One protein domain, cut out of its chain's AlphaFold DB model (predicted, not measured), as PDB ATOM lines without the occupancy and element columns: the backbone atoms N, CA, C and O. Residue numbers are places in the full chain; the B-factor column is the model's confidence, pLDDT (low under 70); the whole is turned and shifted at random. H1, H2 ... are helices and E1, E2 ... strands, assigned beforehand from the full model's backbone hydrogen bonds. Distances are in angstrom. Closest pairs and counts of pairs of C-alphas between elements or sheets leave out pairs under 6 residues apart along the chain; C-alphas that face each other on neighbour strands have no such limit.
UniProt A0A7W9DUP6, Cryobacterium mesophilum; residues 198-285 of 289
ATOM      1  N   TYR A 198      -7.625  -3.830   6.243       96.88
ATOM      2  CA  TYR A 198      -6.164  -3.722   6.258       96.88
ATOM      3  C   TYR A 198      -5.716  -2.323   6.704       96.88
ATOM      4  O   TYR A 198      -6.245  -1.294   6.268       96.88
ATOM      5  N   ALA A 199      -4.681  -2.271   7.543       97.00
ATOM      6  CA  ALA A 199      -4.029  -1.027   7.935       97.00
ATOM      7  C   ALA A 199      -3.003  -0.616   6.871       97.00
ATOM      8  O   ALA A 199      -2.083  -1.373   6.569       97.00
ATOM      9  N   THR A 200      -3.149   0.584   6.307       97.44
ATOM     10  CA  THR A 200      -2.260   1.090   5.251       97.44
ATOM     11  C   THR A 200      -1.235   2.086   5.783       97.44
ATOM     12  O   THR A 200      -1.559   2.944   6.602       97.44
ATOM     13  N   GLN A 201      -0.003   1.999   5.282       96.19
ATOM     14  CA  GLN A 201       1.075   2.950   5.558       96.19
ATOM     15  C   GLN A 201       1.740   3.360   4.243       96.19
ATOM     16  O   GLN A 201       2.049   2.510   3.411       96.19
ATOM     17  N   ALA A 202       1.946   4.663   4.057       94.75
ATOM     18  CA  ALA A 202       2.650   5.183   2.893       94.75
ATOM     19  C   ALA A 202       4.165   5.024   3.038       94.75
ATOM     20  O   ALA A 202       4.721   5.223   4.120       94.75
ATOM     21  N   LEU A 203       4.812   4.705   1.923       91.56
ATOM     22  CA  LEU A 203       6.255   4.598   1.769       91.56
ATOM     23  C   LEU A 203       6.750   5.605   0.710       91.56
ATOM     24  O   LEU A 203       5.938   6.188  -0.019       91.56
ATOM     25  N   PRO A 204       8.074   5.839   0.612       87.44
ATOM     26  CA  PRO A 204       8.666   6.558  -0.515       87.44
ATOM     27  C   PRO A 204       8.283   5.956  -1.879       87.44
ATOM     28  O   PRO A 204       7.770   4.841  -1.967       87.44
ATOM     29  N   GLU A 205       8.523   6.713  -2.953       86.00
ATOM     30  CA  GLU A 205       8.231   6.295  -4.337       86.00
ATOM     31  C   GLU A 205       6.775   5.865  -4.581       86.00
ATOM     32  O   GLU A 205       6.492   5.006  -5.414       86.00
ATOM     33  N   TRP A 206       5.833   6.479  -3.859       89.44
ATOM     34  CA  TRP A 206       4.390   6.246  -4.009       89.44
ATOM     35  C   TRP A 206       3.929   4.833  -3.664       89.44
ATOM     36  O   TRP A 206       2.806   4.460  -4.002       89.44
ATOM     37  N   GLN A 207       4.764   4.071  -2.963       93.56
ATOM     38  CA  GLN A 207       4.433   2.733  -2.508       93.56
ATOM     39  C   GLN A 207       3.605   2.778  -1.224       93.56
ATOM     40  O   GLN A 207       3.594   3.763  -0.479       93.56
ATOM     41  N   LEU A 208       2.895   1.691  -0.957       95.94
ATOM     42  CA  LEU A 208       2.058   1.531   0.221       95.94
ATOM     43  C   LEU A 208       2.256   0.124   0.770       95.94
ATOM     44  O   LEU A 208       2.277  -0.835   0.006       95.94
ATOM     45  N   THR A 209       2.308  -0.026   2.085       97.12
ATOM     46  CA  THR A 209       2.090  -1.337   2.703       97.12
ATOM     47  C   THR A 209       0.658  -1.452   3.187       97.12
ATOM     48  O   THR A 209       0.127  -0.483   3.732       97.12
ATOM     49  N   ALA A 210       0.060  -2.633   3.065       97.19
ATOM     50  CA  ALA A 210      -1.223  -2.977   3.667       97.19
ATOM     51  C   ALA A 210      -1.034  -4.177   4.600       97.19
ATOM     52  O   ALA A 210      -0.642  -5.253   4.155       97.19
ATOM     53  N   LYS A 211      -1.286  -3.994   5.899       96.69
ATOM     54  CA  LYS A 211      -1.141  -5.043   6.912       96.69
ATOM     55  C   LYS A 211      -2.502  -5.610   7.306       96.69
ATOM     56  O   LYS A 211      -3.371  -4.849   7.739       96.69
ATOM     57  N   SER A 212      -2.674  -6.922   7.179       95.19
ATOM     58  CA  SER A 212      -3.898  -7.620   7.572       95.19
ATOM     59  C   SER A 212      -4.043  -7.662   9.102       95.19
ATOM     60  O   SER A 212      -3.040  -7.571   9.824       95.19
ATOM     61  N   PRO A 213      -5.261  -7.868   9.639       91.38
ATOM     62  CA  PRO A 213      -5.464  -8.096  11.072       91.38
ATOM     63  C   PRO A 213      -4.685  -9.299  11.628       91.38
ATOM     64  O   PRO A 213      -4.375  -9.334  12.816       91.38
ATOM     65  N   ARG A 214      -4.342 -10.274  10.773       90.81
ATOM     66  CA  ARG A 214      -3.536 -11.457  11.125       90.81
ATOM     67  C   ARG A 214      -2.026 -11.203  11.052       90.81
ATOM     68  O   ARG A 214      -1.242 -12.066  11.431       90.81
ATOM     69  N   GLY A 215      -1.618 -10.014  10.611       91.25
ATOM     70  CA  GLY A 215      -0.228  -9.576  10.575       91.25
ATOM     71  C   GLY A 215       0.485  -9.770   9.238       91.25
ATOM     72  O   GLY A 215       1.660  -9.417   9.157       91.25
ATOM     73  N   GLU A 216      -0.198 -10.267   8.205       93.50
ATOM     74  CA  GLU A 216       0.361 -10.400   6.854       93.50
ATOM     75  C   GLU A 216       0.570  -9.023   6.235       93.50
ATOM     76  O   GLU A 216      -0.275  -8.139   6.365       93.50
ATOM     77  N   LEU A 217       1.709  -8.828   5.576       95.56
ATOM     78  CA  LEU A 217       2.088  -7.552   4.988       95.56
ATOM     79  C   LEU A 217       2.073  -7.664   3.468       95.56
ATOM     80  O   LEU A 217       2.815  -8.464   2.910       95.56
ATOM     81  N   HIS A 218       1.273  -6.841   2.805       96.31
ATOM     82  CA  HIS A 218       1.275  -6.691   1.354       96.31
ATOM     83  C   HIS A 218       1.995  -5.402   0.978       96.31
ATOM     84  O   HIS A 218       1.854  -4.390   1.670       96.31
ATOM     85  N   LEU A 219       2.735  -5.428  -0.127       97.19
ATOM     86  CA  LEU A 219       3.360  -4.245  -0.713       97.19
ATOM     87  C   LEU A 219       2.618  -3.868  -1.991       97.19
ATOM     88  O   LEU A 219       2.424  -4.706  -2.861       97.19
ATOM     89  N   LEU A 220       2.205  -2.616  -2.118       97.00
ATOM     90  CA  LEU A 220       1.489  -2.106  -3.276       97.00
ATOM     91  C   LEU A 220       2.299  -0.984  -3.919       97.00
ATOM     92  O   LEU A 220       2.704  -0.037  -3.241       97.00
ATOM     93  N   ARG A 221       2.467  -1.052  -5.240       94.88
ATOM     94  CA  ARG A 221       3.093  -0.006  -6.051       94.88
ATOM     95  C   ARG A 221       2.143   0.472  -7.156       94.88
ATOM     96  O   ARG A 221       2.061  -0.137  -8.223       94.88
ATOM     97  N   PRO A 222       1.421   1.573  -6.909       94.00
ATOM     98  CA  PRO A 222       0.732   2.352  -7.930       94.00
ATOM     99  C   PRO A 222       1.657   2.795  -9.072       94.00
ATOM    100  O   PRO A 222       2.631   3.508  -8.849       94.00
ATOM    101  N   THR A 223       1.302   2.433 -10.301       91.56
ATOM    102  CA  THR A 223       2.031   2.764 -11.529       91.56
ATOM    103  C   THR A 223       1.075   3.452 -12.507       91.56
ATOM    104  O   THR A 223       0.205   2.800 -13.085       91.56
ATOM    105  N   PRO A 224       1.149   4.791 -12.646       90.00
ATOM    106  CA  PRO A 224       0.215   5.563 -13.475       90.00
ATOM    107  C   PRO A 224       0.527   5.506 -14.980       90.00
ATOM    108  O   PRO A 224      -0.325   5.869 -15.798       90.00
ATOM    109  N   ALA A 225       1.750   5.116 -15.342       87.75
ATOM    110  CA  ALA A 225       2.125   4.753 -16.702       87.75
ATOM    111  C   ALA A 225       1.827   3.266 -16.949       87.75
ATOM    112  O   ALA A 225       1.521   2.524 -16.018       87.75
ATOM    113  N   THR A 226       1.923   2.825 -18.200       87.94
ATOM    114  CA  THR A 226       1.775   1.402 -18.507       87.94
ATOM    115  C   THR A 226       2.904   0.592 -17.860       87.94
ATOM    116  O   THR A 226       4.068   0.939 -18.081       87.94
ATOM    117  N   PRO A 227       2.589  -0.486 -17.116       91.38
ATOM    118  CA  PRO A 227       3.582  -1.342 -16.480       91.38
ATOM    119  C   PRO A 227       4.692  -1.842 -17.400       91.38
ATOM    120  O   PRO A 227       4.462  -2.237 -18.549       91.38
ATOM    121  N   THR A 228       5.895  -1.898 -16.842       91.38
ATOM    122  CA  THR A 228       7.105  -2.415 -17.475       91.38
ATOM    123  C   THR A 228       7.799  -3.450 -16.586       91.38
ATOM    124  O   THR A 228       7.521  -3.583 -15.396       91.38
ATOM    125  N   VAL A 229       8.768  -4.175 -17.153       93.00
ATOM    126  CA  VAL A 229       9.628  -5.093 -16.382       93.00
ATOM    127  C   VAL A 229      10.451  -4.346 -15.327       93.00
ATOM    128  O   VAL A 229      10.752  -4.902 -14.274       93.00
ATOM    129  N   GLN A 230      10.774  -3.075 -15.581       90.94
ATOM    130  CA  GLN A 230      11.476  -2.233 -14.618       90.94
ATOM    131  C   GLN A 230      10.636  -2.021 -13.351       90.94
ATOM    132  O   GLN A 230      11.180  -2.076 -12.253       90.94
ATOM    133  N   ASP A 231       9.318  -1.862 -13.483       92.25
ATOM    134  CA  ASP A 231       8.427  -1.699 -12.330       92.25
ATOM    135  C   ASP A 231       8.374  -2.961 -11.460       92.25
ATOM    136  O   ASP A 231       8.359  -2.870 -10.233       92.25
ATOM    137  N   ILE A 232       8.405  -4.142 -12.090       94.00
ATOM    138  CA  ILE A 232       8.495  -5.437 -11.397       94.00
ATOM    139  C   ILE A 232       9.821  -5.534 -10.630       94.00
ATOM    140  O   ILE A 232       9.829  -5.900  -9.457       94.00
ATOM    141  N   TYR A 233      10.935  -5.172 -11.271       93.12
ATOM    142  CA  TYR A 233      12.251  -5.170 -10.631       93.12
ATOM    143  C   TYR A 233      12.318  -4.206  -9.435       93.12
ATOM    144  O   TYR A 233      12.786  -4.583  -8.362       93.12
ATOM    145  N   GLU A 234      11.827  -2.976  -9.585       91.19
ATOM    146  CA  GLU A 234      11.823  -1.977  -8.506       91.19
ATOM    147  C   GLU A 234      10.933  -2.407  -7.330       91.19
ATOM    148  O   GLU A 234      11.273  -2.174  -6.164       91.19
ATOM    149  N   LEU A 235       9.820  -3.088  -7.620       92.81
ATOM    150  CA  LEU A 235       8.943  -3.659  -6.605       92.81
ATOM    151  C   LEU A 235       9.624  -4.805  -5.834       92.81
ATOM    152  O   LEU A 235       9.552  -4.823  -4.607       92.81
ATOM    153  N   ASP A 236      10.355  -5.695  -6.514       92.31
ATOM    154  CA  ASP A 236      11.154  -6.747  -5.863       92.31
ATOM    155  C   ASP A 236      12.237  -6.161  -4.943       92.31
ATOM    156  O   ASP A 236      12.409  -6.612  -3.808       92.31
ATOM    157  N   VAL A 237      12.964  -5.139  -5.415       92.06
ATOM    158  CA  VAL A 237      13.991  -4.448  -4.617       92.06
ATOM    159  C   VAL A 237      13.373  -3.853  -3.352       92.06
ATOM    160  O   VAL A 237      13.927  -4.003  -2.262       92.06
ATOM    161  N   SER A 238      12.204  -3.229  -3.483       93.25
ATOM    162  CA  SER A 238      11.486  -2.626  -2.357       93.25
ATOM    163  C   SER A 238      10.989  -3.685  -1.369       93.25
ATOM    164  O   SER A 238      11.167  -3.537  -0.159       93.25
ATOM    165  N   ALA A 239      10.442  -4.800  -1.864       92.88
ATOM    166  CA  ALA A 239      10.022  -5.922  -1.028       92.88
ATOM    167  C   ALA A 239      11.200  -6.504  -0.230       92.88
ATOM    168  O   ALA A 239      11.079  -6.720   0.976       92.88
ATOM    169  N   ALA A 240      12.364  -6.679  -0.865       91.81
ATOM    170  CA  ALA A 240      13.570  -7.178  -0.207       91.81
ATOM    171  C   ALA A 240      14.087  -6.243   0.904       91.81
ATOM    172  O   ALA A 240      14.606  -6.723   1.911       91.81
ATOM    173  N   GLN A 241      13.929  -4.923   0.749       91.56
ATOM    174  CA  GLN A 241      14.302  -3.935   1.771       91.56
ATOM    175  C   GLN A 241      13.342  -3.921   2.969       91.56
ATOM    176  O   GLN A 241      13.770  -3.674   4.095       91.56
ATOM    177  N   ILE A 242      12.053  -4.185   2.737       89.94
ATOM    178  CA  ILE A 242      11.031  -4.247   3.793       89.94
ATOM    179  C   ILE A 242      11.133  -5.560   4.584       89.94
ATOM    180  O   ILE A 242      10.880  -5.576   5.790       89.94
ATOM    181  N   GLY A 243      11.517  -6.657   3.925       84.62
ATOM    182  CA  GLY A 243      11.654  -7.985   4.521       84.62
ATOM    183  C   GLY A 243      10.520  -8.924   4.109       84.62
ATOM    184  O   GLY A 243      10.258  -9.118   2.924       84.62
ATOM    185  N   THR A 244       9.858  -9.564   5.075       87.50
ATOM    186  CA  THR A 244       8.829 -10.575   4.778       87.50
ATOM    187  C   THR A 244       7.520  -9.926   4.329       87.50
ATOM    188  O   THR A 244       6.696  -9.523   5.149       87.50
ATOM    189  N   VAL A 245       7.321  -9.874   3.015       92.12
ATOM    190  CA  VAL A 245       6.065  -9.483   2.366       92.12
ATOM    191  C   VAL A 245       5.321 -10.751   1.925       92.12
ATOM    192  O   VAL A 245       5.906 -11.651   1.318       92.12
ATOM    193  N   ALA A 246       4.032 -10.845   2.256       91.75
ATOM    194  CA  ALA A 246       3.164 -11.953   1.865       91.75
ATOM    195  C   ALA A 246       2.991 -11.991   0.342       91.75
ATOM    196  O   ALA A 246       3.252 -13.024  -0.274       91.75
ATOM    197  N   ASN A 247       2.629 -10.851  -0.254       94.12
ATOM    198  CA  ASN A 247       2.523 -10.670  -1.697       94.12
ATOM    199  C   ASN A 247       2.760  -9.202  -2.089       94.12
ATOM    200  O   ASN A 247       2.484  -8.287  -1.305       94.12
ATOM    201  N   SER A 248       3.274  -8.981  -3.296       95.88
ATOM    202  CA  SER A 248       3.460  -7.643  -3.863       95.88
ATOM    203  C   SER A 248       2.466  -7.394  -4.995       95.88
ATOM    204  O   SER A 248       2.130  -8.301  -5.747       95.88
ATOM    205  N   HIS A 249       2.000  -6.162  -5.147       96.12
ATOM    206  CA  HIS A 249       0.962  -5.807  -6.109       96.12
ATOM    207  C   HIS A 249       1.388  -4.578  -6.893       96.12
ATOM    208  O   HIS A 249       1.534  -3.486  -6.338       96.12
ATOM    209  N   LEU A 250       1.561  -4.744  -8.198       95.44
ATOM    210  CA  LEU A 250       1.706  -3.618  -9.102       95.44
ATOM    211  C   LEU A 250       0.310  -3.161  -9.521       95.44
ATOM    212  O   LEU A 250      -0.416  -3.890 -10.197       95.44
ATOM    213  N   VAL A 251      -0.071  -1.957  -9.101       95.50
ATOM    214  CA  VAL A 251      -1.421  -1.427  -9.317       95.50
ATOM    215  C   VAL A 251      -1.405  -0.453 -10.488       95.50
ATOM    216  O   VAL A 251      -0.695   0.546 -10.419       95.50
ATOM    217  N   HIS A 252      -2.190  -0.690 -11.538       92.75
ATOM    218  CA  HIS A 252      -2.186   0.145 -12.749       92.75
ATOM    219  C   HIS A 252      -3.589   0.429 -13.307       92.75
ATOM    220  O   HIS A 252      -4.580  -0.171 -12.894       92.75
ATOM    221  N   GLU A 253      -3.683   1.376 -14.245       88.50
ATOM    222  CA  GLU A 253      -4.934   1.679 -14.967       88.50
ATOM    223  C   GLU A 253      -5.029   0.989 -16.332       88.50
ATOM    224  O   GLU A 253      -6.123   0.894 -16.872       88.50
ATOM    225  N   THR A 254      -3.913   0.516 -16.898       85.94
ATOM    226  CA  THR A 254      -3.899  -0.092 -18.236       85.94
ATOM    227  C   THR A 254      -4.825  -1.307 -18.296       85.94
ATOM    228  O   THR A 254      -4.606  -2.273 -17.568       85.94
ATOM    229  N   GLU A 255      -5.849  -1.246 -19.147       79.12
ATOM    230  CA  GLU A 255      -6.862  -2.302 -19.273       79.12
ATOM    231  C   GLU A 255      -6.451  -3.380 -20.273       79.12
ATOM    232  O   GLU A 255      -6.691  -4.558 -20.014       79.12
ATOM    233  N   ASN A 256      -5.798  -3.000 -21.376       80.50
ATOM    234  CA  ASN A 256      -5.290  -3.954 -22.350       80.50
ATOM    235  C   ASN A 256      -3.780  -3.806 -22.522       80.50
ATOM    236  O   ASN A 256      -3.208  -2.718 -22.506       80.50
ATOM    237  N   PHE A 257      -3.129  -4.951 -22.672       83.62
ATOM    238  CA  PHE A 257      -1.742  -5.041 -23.081       83.62
ATOM    239  C   PHE A 257      -1.692  -5.653 -24.477       83.62
ATOM    240  O   PHE A 257      -2.516  -6.506 -24.818       83.62
ATOM    241  N   THR A 258      -0.671  -5.298 -25.262       82.88
ATOM    242  CA  THR A 258      -0.314  -6.131 -26.415       82.88
ATOM    243  C   THR A 258      -0.033  -7.558 -25.939       82.88
ATOM    244  O   THR A 258       0.469  -7.768 -24.831       82.88
ATOM    245  N   VAL A 259      -0.302  -8.548 -26.796       84.31
ATOM    246  CA  VAL A 259      -0.005  -9.962 -26.495       84.31
ATOM    247  C   VAL A 259       1.464 -10.138 -26.102       84.31
ATOM    248  O   VAL A 259       1.766 -10.802 -25.114       84.31
ATOM    249  N   GLU A 260       2.372  -9.492 -26.833       85.75
ATOM    250  CA  GLU A 260       3.807  -9.517 -26.550       85.75
ATOM    251  C   GLU A 260       4.135  -8.922 -25.175       85.75
ATOM    252  O   GLU A 260       4.872  -9.527 -24.397       85.75
ATOM    253  N   ARG A 261       3.558  -7.765 -24.819       88.12
ATOM    254  CA  ARG A 261       3.800  -7.163 -23.504       88.12
ATOM    255  C   ARG A 261       3.260  -8.030 -22.381       88.12
ATOM    256  O   ARG A 261       3.960  -8.205 -21.387       88.12
ATOM    257  N   GLN A 262       2.055  -8.570 -22.538       90.50
ATOM    258  CA  GLN A 262       1.474  -9.482 -21.559       90.50
ATOM    259  C   GLN A 262       2.415 -10.668 -21.315       90.50
ATOM    260  O   GLN A 262       2.752 -10.951 -20.171       90.50
ATOM    261  N   GLN A 263       2.936 -11.286 -22.382       92.62
ATOM    262  CA  GLN A 263       3.906 -12.382 -22.284       92.62
ATOM    263  C   GLN A 263       5.200 -11.972 -21.571       92.62
ATOM    264  O   GLN A 263       5.698 -12.724 -20.736       92.62
ATOM    265  N   ILE A 264       5.740 -10.785 -21.866       93.94
ATOM    266  CA  ILE A 264       6.955 -10.270 -21.217       93.94
ATOM    267  C   ILE A 264       6.718 -10.016 -19.724       93.94
ATOM    268  O   ILE A 264       7.553 -10.399 -18.904       93.94
ATOM    269  N   LEU A 265       5.596  -9.394 -19.353       93.56
ATOM    270  CA  LEU A 265       5.251  -9.137 -17.953       93.56
ATOM    271  C   LEU A 265       4.961 -10.442 -17.197       93.56
ATOM    272  O   LEU A 265       5.398 -10.598 -16.057       93.56
ATOM    273  N   ASP A 266       4.296 -11.405 -17.838       93.69
ATOM    274  CA  ASP A 266       4.045 -12.735 -17.283       93.69
ATOM    275  C   ASP A 266       5.339 -13.518 -17.062       93.69
ATOM    276  O   ASP A 266       5.544 -14.086 -15.988       93.69
ATOM    277  N   TRP A 267       6.250 -13.492 -18.034       95.00
ATOM    278  CA  TRP A 267       7.593 -14.047 -17.885       95.00
ATOM    279  C   TRP A 267       8.355 -13.361 -16.743       95.00
ATOM    280  O   TRP A 267       8.935 -14.031 -15.887       95.00
ATOM    281  N   ALA A 268       8.301 -12.029 -16.677       93.69
ATOM    282  CA  ALA A 268       8.982 -11.246 -15.658       93.69
ATOM    283  C   ALA A 268       8.407 -11.452 -14.252       93.69
ATOM    284  O   ALA A 268       9.142 -11.295 -13.286       93.69
ATOM    285  N   ARG A 269       7.139 -11.840 -14.089       93.12
ATOM    286  CA  ARG A 269       6.570 -12.188 -12.772       93.12
ATOM    287  C   ARG A 269       6.617 -13.682 -12.458       93.12
ATOM    288  O   ARG A 269       6.368 -14.074 -11.320       93.12
ATOM    289  N   GLN A 270       6.972 -14.528 -13.426       87.50
ATOM    290  CA  GLN A 270       7.057 -15.973 -13.236       87.50
ATOM    291  C   GLN A 270       8.038 -16.280 -12.089       87.50
ATOM    292  O   GLN A 270       9.220 -15.951 -12.173       87.50
ATOM    293  N   ARG A 271       7.543 -16.928 -11.021       84.75
ATOM    294  CA  ARG A 271       8.262 -17.265  -9.763       84.75
ATOM    295  C   ARG A 271       8.419 -16.136  -8.735       84.75
ATOM    296  O   ARG A 271       9.159 -16.312  -7.770       84.75
ATOM    297  N   ARG A 272       7.712 -15.019  -8.891       88.06
ATOM    298  CA  ARG A 272       7.629 -13.962  -7.874       88.06
ATOM    299  C   ARG A 272       6.296 -14.043  -7.143       88.06
ATOM    300  O   ARG A 272       5.295 -14.464  -7.717       88.06
ATOM    301  N   ARG A 273       6.280 -13.614  -5.882       89.81
ATOM    302  CA  ARG A 273       5.035 -13.301  -5.166       89.81
ATOM    303  C   ARG A 273       4.625 -11.884  -5.548       89.81
ATOM    304  O   ARG A 273       4.854 -10.939  -4.792       89.81
ATOM    305  N   LEU A 274       4.169 -11.758  -6.791       92.81
ATOM    306  CA  LEU A 274       3.810 -10.490  -7.397       92.81
ATOM    307  C   LEU A 274       2.622 -10.648  -8.341       92.81
ATOM    308  O   LEU A 274       2.619 -11.504  -9.231       92.81
ATOM    309  N   GLU A 275       1.653  -9.755  -8.191       93.44
ATOM    310  CA  GLU A 275       0.472  -9.669  -9.038       93.44
ATOM    311  C   GLU A 275       0.376  -8.320  -9.747       93.44
ATOM    312  O   GLU A 275       0.870  -7.297  -9.270       93.44
ATOM    313  N   LEU A 276      -0.263  -8.341 -10.918       93.56
ATOM    314  CA  LEU A 276      -0.672  -7.148 -11.648       93.56
ATOM    315  C   LEU A 276      -2.161  -6.957 -11.386       93.56
ATOM    316  O   LEU A 276      -2.959  -7.836 -11.712       93.56
ATOM    317  N   ASN A 277      -2.528  -5.829 -10.789       94.06
ATOM    318  CA  ASN A 277      -3.910  -5.540 -10.440       94.06
ATOM    319  C   ASN A 277      -4.332  -4.214 -11.075       94.06
ATOM    320  O   ASN A 277      -3.746  -3.157 -10.834       94.06
ATOM    321  N   THR A 278      -5.394  -4.253 -11.871       91.81
ATOM    322  CA  THR A 278      -6.074  -3.042 -12.333       91.81
ATOM    323  C   THR A 278      -6.890  -2.416 -11.203       91.81
ATOM    324  O   THR A 278      -7.272  -3.101 -10.249       91.81
ATOM    325  N   LEU A 279      -7.273  -1.145 -11.356       86.19
ATOM    326  CA  LEU A 279      -8.235  -0.481 -10.465       86.19
ATOM    327  C   LEU A 279      -9.525  -1.288 -10.230       86.19
ATOM    328  O   LEU A 279     -10.065  -1.264  -9.129       86.19
ATOM    329  N   THR A 280     -10.015  -1.996 -11.249       86.62
ATOM    330  CA  THR A 280     -11.249  -2.793 -11.179       86.62
ATOM    331  C   THR A 280     -11.063  -4.144 -10.489       86.62
ATOM    332  O   THR A 280     -12.044  -4.746 -10.062       86.62
ATOM    333  N   SER A 281      -9.820  -4.608 -10.345       90.00
ATOM    334  CA  SER A 281      -9.473  -5.870  -9.677       90.00
ATOM    335  C   SER A 281      -8.924  -5.685  -8.260       90.00
ATOM    336  O   SER A 281      -8.638  -6.670  -7.591       90.00
ATOM    337  N   LEU A 282      -8.791  -4.450  -7.763       90.56
ATOM    338  CA  LEU A 282      -8.196  -4.181  -6.446       90.56
ATOM    339  C   LEU A 282      -8.853  -4.971  -5.310       90.56
ATOM    340  O   LEU A 282      -8.160  -5.497  -4.447       90.56
ATOM    341  N   ASP A 283     -10.177  -5.110  -5.335       90.19
ATOM    342  CA  ASP A 283     -10.902  -5.816  -4.280       90.19
ATOM    343  C   ASP A 283     -10.621  -7.324  -4.258       90.19
ATOM    344  O   ASP A 283     -10.885  -7.965  -3.242       90.19
ATOM    345  N   SER A 284     -10.110  -7.913  -5.348       89.50
ATOM    346  CA  SER A 284      -9.748  -9.334  -5.362       89.50
ATOM    347  C   SER A 284      -8.463  -9.614  -4.592       89.50
ATOM    348  O   SER A 284      -8.311 -10.731  -4.115       89.50
ATOM    349  N   ILE A 285      -7.592  -8.612  -4.406       89.81
ATOM    350  CA  ILE A 285      -6.337  -8.743  -3.647       89.81
ATOM    351  C   ILE A 285      -6.600  -9.294  -2.237       89.81
ATOM    352  O   ILE A 285      -5.802 -10.053  -1.695       89.81
TER     353      ILE A 285
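AT A GLANCE: This is residues 198 to 285 of the 289 residues of a protein of Cryobacterium mesophilum (UniProt A0A7W9DUP6). A strongly twisted five-stranded sheet has the long helix H1 packed over one face and the short helix H3 over the other. H2 lies near the start of H1, grazes the sheet and makes one end of the long axis. The printed part has 88 residues, in the order E1, E2, E3, H1, E4, H2, E5, H3; the mixed sheet runs E1, E2, E3, E4, E5. The class is mixed, helices and strands; the whole is compact, with a radius of gyration of the C-alphas of 12.6 A and spans of 38 by 25 by 22 A.

IN THESE COORDINATES: E1, residues 199 to 202, begins at C-alpha 199 (-4.029, -1.027, 7.935). E2 is residues 208 to 211, and E3, residues 217 to 223, is 19.5 A long. H1, residues 229 to 242, is 20.2 A long. E4 is residues 247 to 252, 16.2 A, H2 residues 259 to 269, 15.4 A, and E5 residues 274 to 278. H3, residues 282 to 285, ends at C-alpha 285 (-6.337, -8.743, -3.647).

HOW THE PARTS SIT: E1, E2 and E3 form a meander, each strand the antiparallel neighbour of the one before, through two hairpins; N 201 and O 209 are 2.9 A apart, N 210 and O 218 2.9 A. E3, H1, E4 and E4, H2, E5 are strand-helix-strand units, parallel neighbour strands with a helix between, with right-handed crossovers; N 221 and O 249 are 2.8 A apart, N 250 and O 275 2.9 A. H1 is over E3 and E4 at a height over the sheet of 9.4 A; its closest C-alphas to E3 are Ala 239 and Leu 219, 6.9 A. H3 is over E4 on the opposite face, at 9.1 A. H1, with residues 229 to 232 alone, touches H2 at a shallow tilt of 19 degrees, the same way; the closest C-alphas, Val 229 and Leu 265, are 6.2 A apart. H2 only grazes the sheet with residues 265 to 269. In H1 and H2 every O i to N i+4 pair is within hydrogen-bond range; H3 is too short for one.

THE WHOLE: The farthest C-alphas, Pro 213 and Glu 260, are 38.8 A apart. The printed part has no cut and no long link. Mean pLDDT of the printed part is 91.5; no printed residue is under 70.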